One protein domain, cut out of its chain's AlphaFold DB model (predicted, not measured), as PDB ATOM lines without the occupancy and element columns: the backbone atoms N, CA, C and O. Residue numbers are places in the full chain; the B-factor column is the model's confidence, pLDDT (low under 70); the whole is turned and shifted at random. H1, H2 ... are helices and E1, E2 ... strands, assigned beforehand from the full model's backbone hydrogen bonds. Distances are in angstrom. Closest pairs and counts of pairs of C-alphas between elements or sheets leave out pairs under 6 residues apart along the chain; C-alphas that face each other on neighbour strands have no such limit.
ATOM      1  N   SER A  13    -120.496  -2.815 -29.435       78.06
ATOM      2  CA  SER A  13    -121.463  -2.021 -28.677       78.06
ATOM      3  C   SER A  13    -122.808  -1.978 -29.400       78.06
ATOM      4  O   SER A  13    -122.867  -1.710 -30.600       78.06
ATOM      5  N   VAL A  14    -123.897  -2.176 -28.652       80.19
ATOM      6  CA  VAL A  14    -125.274  -2.012 -29.153       80.19
ATOM      7  C   VAL A  14    -125.621  -0.553 -29.471       80.19
ATOM      8  O   VAL A  14    -126.666  -0.296 -30.064       80.19
ATOM      9  N   HIS A  15    -124.744   0.384 -29.099       83.12
ATOM     10  CA  HIS A  15    -124.862   1.820 -29.350       83.12
ATOM     11  C   HIS A  15    -124.016   2.295 -30.542       83.12
ATOM     12  O   HIS A  15    -123.873   3.493 -30.755       83.12
ATOM     13  N   CYS A  16    -123.435   1.384 -31.328       87.19
ATOM     14  CA  CYS A  16    -122.680   1.704 -32.541       87.19
ATOM     15  C   CYS A  16    -123.294   1.001 -33.751       87.19
ATOM     16  O   CYS A  16    -123.701  -0.160 -33.667       87.19
ATOM     17  N   ILE A  17    -123.344   1.680 -34.899       87.50
ATOM     18  CA  ILE A  17    -123.865   1.069 -36.118       87.50
ATOM     19  C   ILE A  17    -122.910  -0.022 -36.600       87.50
ATOM     20  O   ILE A  17    -121.709   0.193 -36.771       87.50
ATOM     21  N   LEU A  18    -123.458  -1.207 -36.853       85.69
ATOM     22  CA  LEU A  18    -122.702  -2.338 -37.374       85.69
ATOM     23  C   LEU A  18    -123.133  -2.630 -38.814       85.69
ATOM     24  O   LEU A  18    -124.337  -2.696 -39.094       85.69
ATOM     25  N   PRO A  19    -122.184  -2.824 -39.748       86.31
ATOM     26  CA  PRO A  19    -122.526  -3.276 -41.085       86.31
ATOM     27  C   PRO A  19    -123.075  -4.706 -41.014       86.31
ATOM     28  O   PRO A  19    -122.409  -5.624 -40.542       86.31
ATOM     29  N   LYS A  20    -124.294  -4.901 -41.519       88.19
ATOM     30  CA  LYS A  20    -124.927  -6.218 -41.689       88.19
ATOM     31  C   LYS A  20    -124.264  -7.008 -42.814       88.19
ATOM     32  O   LYS A  20    -124.136  -8.225 -42.738       88.19
ATOM     33  N   SER A  21    -123.859  -6.309 -43.869       91.88
ATOM     34  CA  SER A  21    -123.090  -6.851 -44.987       91.88
ATOM     35  C   SER A  21    -122.373  -5.722 -45.729       91.88
ATOM     36  O   SER A  21    -122.565  -4.540 -45.439       91.88
ATOM     37  N   HIS A  22    -121.521  -6.081 -46.683       94.06
ATOM     38  CA  HIS A  22    -120.909  -5.134 -47.606       94.06
ATOM     39  C   HIS A  22    -120.782  -5.772 -48.989       94.06
ATOM     40  O   HIS A  22    -120.757  -6.996 -49.118       94.06
ATOM     41  N   PHE A  23    -120.695  -4.945 -50.023       94.75
ATOM     42  CA  PHE A  23    -120.437  -5.380 -51.390       94.75
ATOM     43  C   PHE A  23    -119.672  -4.300 -52.157       94.75
ATOM     44  O   PHE A  23    -119.524  -3.169 -51.695       94.75
ATOM     45  N   VAL A  24    -119.155  -4.664 -53.327       96.06
ATOM     46  CA  VAL A  24    -118.462  -3.744 -54.231       96.06
ATOM     47  C   VAL A  24    -119.209  -3.731 -55.553       96.06
ATOM     48  O   VAL A  24    -119.566  -4.791 -56.063       96.06
ATOM     49  N   MET A  25    -119.434  -2.546 -56.104       95.44
ATOM     50  CA  MET A  25    -120.069  -2.381 -57.410       95.44
ATOM     51  C   MET A  25    -119.353  -1.314 -58.230       95.44
ATOM     52  O   MET A  25    -118.654  -0.463 -57.677       95.44
ATOM     53  N   ASP A  26    -119.529  -1.347 -59.546       96.62
ATOM     54  CA  ASP A  26    -119.012  -0.295 -60.412       96.62
ATOM     55  C   ASP A  26    -119.834   0.990 -60.243       96.62
ATOM     56  O   ASP A  26    -121.068   0.988 -60.236       96.62
ATOM     57  N   GLY A  27    -119.123   2.096 -60.072       91.19
ATOM     58  CA  GLY A  27    -119.661   3.444 -60.029       91.19
ATOM     59  C   GLY A  27    -120.038   3.947 -61.419       91.19
ATOM     60  O   GLY A  27    -119.676   3.378 -62.450       91.19
ATOM     61  N   ARG A  28    -120.780   5.055 -61.467       92.38
ATOM     62  CA  ARG A  28    -121.176   5.662 -62.744       92.38
ATOM     63  C   ARG A  28    -120.024   6.458 -63.358       92.38
ATOM     64  O   ARG A  28    -119.355   7.228 -62.672       92.38
ATOM     65  N   GLY A  29    -119.858   6.336 -64.674       90.75
ATOM     66  CA  GLY A  29    -118.887   7.117 -65.438       90.75
ATOM     67  C   GLY A  29    -117.450   6.839 -64.999       90.75
ATOM     68  O   GLY A  29    -116.992   5.703 -65.043       90.75
ATOM     69  N   SER A  30    -116.739   7.885 -64.578       92.75
ATOM     70  CA  SER A  30    -115.339   7.817 -64.143       92.75
ATOM     71  C   SER A  30    -115.151   7.569 -62.639       92.75
ATOM     72  O   SER A  30    -114.020   7.618 -62.163       92.75
ATOM     73  N   ALA A  31    -116.220   7.291 -61.880       90.62
ATOM     74  CA  ALA A  31    -116.162   7.164 -60.417       90.62
ATOM     75  C   ALA A  31    -115.434   5.900 -59.904       90.62
ATOM     76  O   ALA A  31    -115.134   5.798 -58.715       90.62
ATOM     77  N   GLY A  32    -115.114   4.941 -60.779       93.75
ATOM     78  CA  GLY A  32    -114.411   3.713 -60.399       93.75
ATOM     79  C   GLY A  32    -115.294   2.757 -59.593       93.75
ATOM     80  O   GLY A  32    -116.502   2.728 -59.785       93.75
ATOM     81  N   ARG A  33    -114.706   1.940 -58.711       95.19
ATOM     82  CA  ARG A  33    -115.456   0.971 -57.890       95.19
ATOM     83  C   ARG A  33    -115.893   1.580 -56.565       95.19
ATOM     84  O   ARG A  33    -115.084   2.174 -55.860       95.19
ATOM     85  N   HIS A  34    -117.149   1.361 -56.204       93.94
ATOM     86  CA  HIS A  34    -117.744   1.805 -54.952       93.94
ATOM     87  C   HIS A  34    -117.758   0.656 -53.947       93.94
ATOM     88  O   HIS A  34    -118.193  -0.451 -54.264       93.94
ATOM     89  N   GLN A  35    -117.313   0.934 -52.724       92.94
ATOM     90  CA  GLN A  35    -117.501   0.043 -51.587       92.94
ATOM     91  C   GLN A  35    -118.795   0.436 -50.872       92.94
ATOM     92  O   GLN A  35    -118.941   1.573 -50.430       92.94
ATOM     93  N   CYS A  36    -119.739  -0.495 -50.784       92.25
ATOM     94  CA  CYS A  36    -121.067  -0.266 -50.228       92.25
ATOM     95  C   CYS A  36    -121.242  -1.064 -48.938       92.25
ATOM     96  O   CYS A  36    -120.965  -2.264 -48.907       92.25
ATOM     97  N   TYR A  37    -121.745  -0.411 -47.891       91.31
ATOM     98  CA  TYR A  37    -122.053  -1.024 -46.602       91.31
ATOM     99  C   TYR A  37    -123.568  -1.053 -46.397       91.31
ATOM    100  O   TYR A  37    -124.244  -0.051 -46.606       91.31
ATOM    101  N   VAL A  38    -124.105  -2.203 -45.992       91.81
ATOM    102  CA  VAL A  38    -125.521  -2.366 -45.646       91.81
ATOM    103  C   VAL A  38    -125.647  -2.261 -44.134       91.81
ATOM    104  O   VAL A  38    -125.067  -3.067 -43.410       91.81
ATOM    105  N   GLN A  39    -126.401  -1.281 -43.650       88.88
ATOM    106  CA  GLN A  39    -126.539  -0.969 -42.226       88.88
ATOM    107  C   GLN A  39    -128.017  -0.963 -41.799       88.88
ATOM    108  O   GLN A  39    -128.917  -1.137 -42.625       88.88
ATOM    109  N   GLY A  40    -128.285  -0.838 -40.496       86.44
ATOM    110  CA  GLY A  40    -129.643  -0.588 -40.001       86.44
ATOM    111  C   GLY A  40    -130.163   0.777 -40.464       86.44
ATOM    112  O   GLY A  40    -129.391   1.727 -40.541       86.44
ATOM    113  N   LEU A  41    -131.459   0.864 -40.778       86.00
ATOM    114  CA  LEU A  41    -132.140   2.136 -41.024       86.00
ATOM    115  C   LEU A  41    -132.765   2.615 -39.709       86.00
ATOM    116  O   LEU A  41    -133.485   1.847 -39.072       86.00
ATOM    117  N   TYR A  42    -132.495   3.863 -39.331       83.75
ATOM    118  CA  TYR A  42    -132.972   4.486 -38.093       83.75
ATOM    119  C   TYR A  42    -133.892   5.675 -38.401       83.75
ATOM    120  O   TYR A  42    -133.871   6.208 -39.509       83.75
ATOM    121  N   GLY A  43    -134.734   6.050 -37.435       80.56
ATOM    122  CA  GLY A  43    -135.866   6.965 -37.635       80.56
ATOM    123  C   GLY A  43    -135.532   8.454 -37.790       80.56
ATOM    124  O   GLY A  43    -136.454   9.245 -37.952       80.56
ATOM    125  N   GLY A  44    -134.259   8.841 -37.727       78.12
ATOM    126  CA  GLY A  44    -133.809  10.231 -37.810       78.12
ATOM    127  C   GLY A  44    -132.460  10.433 -37.122       78.12
ATOM    128  O   GLY A  44    -131.883   9.478 -36.596       78.12
ATOM    129  N   ASP A  45    -131.971  11.670 -37.131       72.62
ATOM    130  CA  ASP A  45    -130.775  12.099 -36.399       72.62
ATOM    131  C   ASP A  45    -131.137  13.041 -35.235       72.62
ATOM    132  O   ASP A  45    -132.286  13.459 -35.075       72.62
ATOM    133  N   VAL A  46    -130.151  13.349 -34.390       67.44
ATOM    134  CA  VAL A  46    -130.342  14.224 -33.222       67.44
ATOM    135  C   VAL A  46    -130.693  15.658 -33.641       67.44
ATOM    136  O   VAL A  46    -131.460  16.311 -32.940       67.44
ATOM    137  N   ALA A  47    -130.214  16.131 -34.796       62.50
ATOM    138  CA  ALA A  47    -130.488  17.484 -35.283       62.50
ATOM    139  C   ALA A  47    -131.958  17.664 -35.701       62.50
ATOM    140  O   ALA A  47    -132.569  18.698 -35.443       62.50
ATOM    141  N   MET A  48    -132.581  16.630 -36.271       59.81
ATOM    142  CA  MET A  48    -134.028  16.616 -36.513       59.81
ATOM    143  C   MET A  48    -134.844  16.679 -35.215       59.81
ATOM    144  O   MET A  48    -136.002  17.095 -35.248       59.81
ATOM    145  N   MET A  49    -134.254  16.285 -34.083       55.84
ATOM    146  CA  MET A  49    -134.890  16.327 -32.765       55.84
ATOM    147  C   MET A  49    -134.540  17.586 -31.953       55.84
ATOM    148  O   MET A  49    -135.122  17.775 -30.890       55.84
ATOM    149  N   SER A  50    -133.622  18.443 -32.427       50.59
ATOM    150  CA  SER A  50    -133.063  19.574 -31.663       50.59
ATOM    151  C   SER A  50    -133.683  20.950 -31.959       50.59
ATOM    152  O   SER A  50    -133.226  21.954 -31.406       50.59
ATOM    153  N   GLN A  51    -134.745  21.033 -32.776       45.94
ATOM    154  CA  GLN A  51    -135.583  22.249 -32.861       45.94
ATOM    155  C   GLN A  51    -136.047  22.639 -31.459       45.94
ATOM    156  O   GLN A  51    -136.335  21.707 -30.709       45.94
ATOM    157  N   PRO A  52    -136.080  23.949 -31.098       45.06
ATOM    158  CA  PRO A  52    -135.949  24.414 -29.718       45.06
ATOM    159  C   PRO A  52    -136.826  23.551 -28.845       45.06
ATOM    160  O   PRO A  52    -138.050  23.638 -28.965       45.06
ATOM    161  N   LEU A  53    -136.172  22.642 -28.111       38.91
ATOM    162  CA  LEU A  53    -136.858  21.589 -27.386       38.91
ATOM    163  C   LEU A  53    -137.914  22.312 -26.557       38.91
ATOM    164  O   LEU A  53    -137.537  23.113 -25.693       38.91
ATOM    165  N   PRO A  54    -139.219  22.132 -26.843       37.66
ATOM    166  CA  PRO A  54    -140.194  22.515 -25.853       37.66
ATOM    167  C   PRO A  54    -139.778  21.749 -24.608       37.66
ATOM    168  O   PRO A  54    -139.372  20.590 -24.711       37.66
ATOM    169  N   LEU A  55    -139.788  22.429 -23.468       45.44
ATOM    170  CA  LEU A  55    -139.629  21.791 -22.173       45.44
ATOM    171  C   LEU A  55    -140.390  20.480 -22.173       45.44
ATOM    172  O   LEU A  55    -141.621  20.482 -22.209       45.44
ATOM    173  N   LEU A  56    -139.638  19.388 -22.244       43.22
ATOM    174  CA  LEU A  56    -140.225  18.078 -22.381       43.22
ATOM    175  C   LEU A  56    -140.972  17.825 -21.080       43.22
ATOM    176  O   LEU A  56    -140.392  17.884 -19.997       43.22
ATOM    177  N   SER A  57    -142.271  17.579 -21.176       44.78
ATOM    178  CA  SER A  57    -143.021  17.055 -20.041       44.78
ATOM    179  C   SER A  57    -142.383  15.738 -19.575       44.78
ATOM    180  O   SER A  57    -141.748  15.042 -20.369       44.78
ATOM    181  N   HIS A  58    -142.557  15.351 -18.305       48.34
ATOM    182  CA  HIS A  58    -142.037  14.064 -17.806       48.34
ATOM    183  C   HIS A  58    -142.456  12.876 -18.700       48.34
ATOM    184  O   HIS A  58    -141.676  11.955 -18.906       48.34
ATOM    185  N   GLU A  59    -143.648  12.934 -19.303       46.16
ATOM    186  CA  GLU A  59    -144.155  11.920 -20.236       46.16
ATOM    187  C   GLU A  59    -143.381  11.883 -21.569       46.16
ATOM    188  O   GLU A  59    -143.161  10.817 -22.145       46.16
ATOM    189  N   GLU A  60    -142.920  13.034 -22.061       48.81
ATOM    190  CA  GLU A  60    -142.061  13.105 -23.242       48.81
ATOM    191  C   GLU A  60    -140.641  12.642 -22.913       48.81
ATOM    192  O   GLU A  60    -140.082  11.870 -23.689       48.81
ATOM    193  N   VAL A  61    -140.082  13.021 -21.756       51.62
ATOM    194  CA  VAL A  61    -138.785  12.514 -21.263       51.62
ATOM    195  C   VAL A  61    -138.792  10.987 -21.176       51.62
ATOM    196  O   VAL A  61    -137.860  10.353 -21.672       51.62
ATOM    197  N   ASP A  62    -139.870  10.385 -20.666       49.44
ATOM    198  CA  ASP A  62    -140.048   8.930 -20.647       49.44
ATOM    199  C   ASP A  62    -140.090   8.337 -22.069       49.44
ATOM    200  O   ASP A  62    -139.463   7.309 -22.339       49.44
ATOM    201  N   GLN A  63    -140.744   9.000 -23.033       51.66
ATOM    202  CA  GLN A  63    -140.685   8.574 -24.439       51.66
ATOM    203  C   GLN A  63    -139.268   8.667 -25.024       51.66
ATOM    204  O   GLN A  63    -138.869   7.767 -25.768       51.66
ATOM    205  N   TYR A  64    -138.490   9.708 -24.704       55.56
ATOM    206  CA  TYR A  64    -137.092   9.827 -25.141       55.56
ATOM    207  C   TYR A  64    -136.189   8.786 -24.478       55.56
ATOM    208  O   TYR A  64    -135.319   8.239 -25.157       55.56
ATOM    209  N   ALA A  65    -136.428   8.453 -23.208       55.50
ATOM    210  CA  ALA A  65    -135.675   7.441 -22.471       55.50
ATOM    211  C   ALA A  65    -135.786   6.046 -23.113       55.50
ATOM    212  O   ALA A  65    -134.858   5.246 -23.033       55.50
ATOM    213  N   THR A  66    -136.883   5.756 -23.823       59.16
ATOM    214  CA  THR A  66    -137.054   4.482 -24.549       59.16
ATOM    215  C   THR A  66    -136.375   4.432 -25.924       59.16
ATOM    216  O   THR A  66    -136.344   3.372 -26.557       59.16
ATOM    217  N   ARG A  67    -135.837   5.552 -26.433       66.81
ATOM    218  CA  ARG A  67    -135.227   5.596 -27.769       66.81
ATOM    219  C   ARG A  67    -133.804   5.051 -27.749       66.81
ATOM    220  O   ARG A  67    -132.979   5.404 -26.915       66.81
ATOM    221  N   GLN A  68    -133.492   4.230 -28.746       72.38
ATOM    222  CA  GLN A  68    -132.139   3.739 -28.958       72.38
ATOM    223  C   GLN A  68    -131.339   4.743 -29.796       72.38
ATOM    224  O   GLN A  68    -131.604   4.917 -30.986       72.38
ATOM    225  N   PHE A  69    -130.332   5.365 -29.185       78.31
ATOM    226  CA  PHE A  69    -129.350   6.190 -29.887       78.31
ATOM    227  C   PHE A  69    -128.189   5.328 -30.387       78.31
ATOM    228  O   PHE A  69    -127.664   4.486 -29.653       78.31
ATOM    229  N   ILE A  70    -127.809   5.533 -31.651       81.81
ATOM    230  CA  ILE A  70    -126.776   4.761 -32.343       81.81
ATOM    231  C   ILE A  70    -125.761   5.715 -32.958       81.81
ATOM    232  O   ILE A  70    -126.105   6.522 -33.822       81.81
ATOM    233  N   LEU A  71    -124.499   5.576 -32.558       83.06
ATOM    234  CA  LEU A  71    -123.385   6.264 -33.192       83.06
ATOM    235  C   LEU A  71    -123.168   5.707 -34.603       83.06
ATOM    236  O   LEU A  71    -123.062   4.493 -34.803       83.06
ATOM    237  N   THR A  72    -123.107   6.603 -35.580       83.81
ATOM    238  CA  THR A  72    -122.938   6.282 -36.999       83.81
ATOM    239  C   THR A  72    -121.817   7.116 -37.618       83.81
ATOM    240  O   THR A  72    -121.165   7.891 -36.929       83.81
ATOM    241  N   ASP A  73    -121.587   6.922 -38.915       82.50
ATOM    242  CA  ASP A  73    -120.609   7.649 -39.726       82.50
ATOM    243  C   ASP A  73    -119.163   7.590 -39.201       82.50
ATOM    244  O   ASP A  73    -118.493   8.578 -38.913       82.50
TER     245      ASP A  73
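This is residues 13 to 73 of the 202 residues of the protein "Protein kinase domain-containing protein" of Phlebiopsis gigantea 11061_1 CR5-6 (UniProt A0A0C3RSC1). What is the shape? There is little regular structure: a hairpin of E1 and E2 makes one end of a rod, and a long unnamed stretch leads to the short helix H1 at the other. After H1, residues 66 to 73 fold back toward the hairpin. How is it built? The 61 printed residues run E1, E2, H1, a mixed class with only 20 residues in named elements. It is extended, radius of gyration of the C-alphas 17.5 A, spanning 52 by 25 by 13 A.

How do the strands pair? E1, residues 21 to 26, and E2, residues 33 to 38, are an antiparallel hairpin at 155 degrees. N 23 and O 36 are within hydrogen-bond range, 2.9 A. And the helix? H1, residues 58 to 65, is apart from E1; its O i to N i+4 pairs are each within hydrogen-bond range.

Where does E1 begin? C-alpha 21 is at (-123.090, -6.851, -44.987); E1 is 17.2 A long, E2 16.2 A. Where does H1 end? C-alpha 65 is at (-135.675, 7.441, -22.471); H1 is 10.3 A long.

How large? The farthest C-alphas, Ser 30 and His 58, are 53.8 A apart. Which link is long? E2 to H1, 19 residues; the printed part has no cut. Where is confidence low? Residues 46 to 67 have pLDDT under 70.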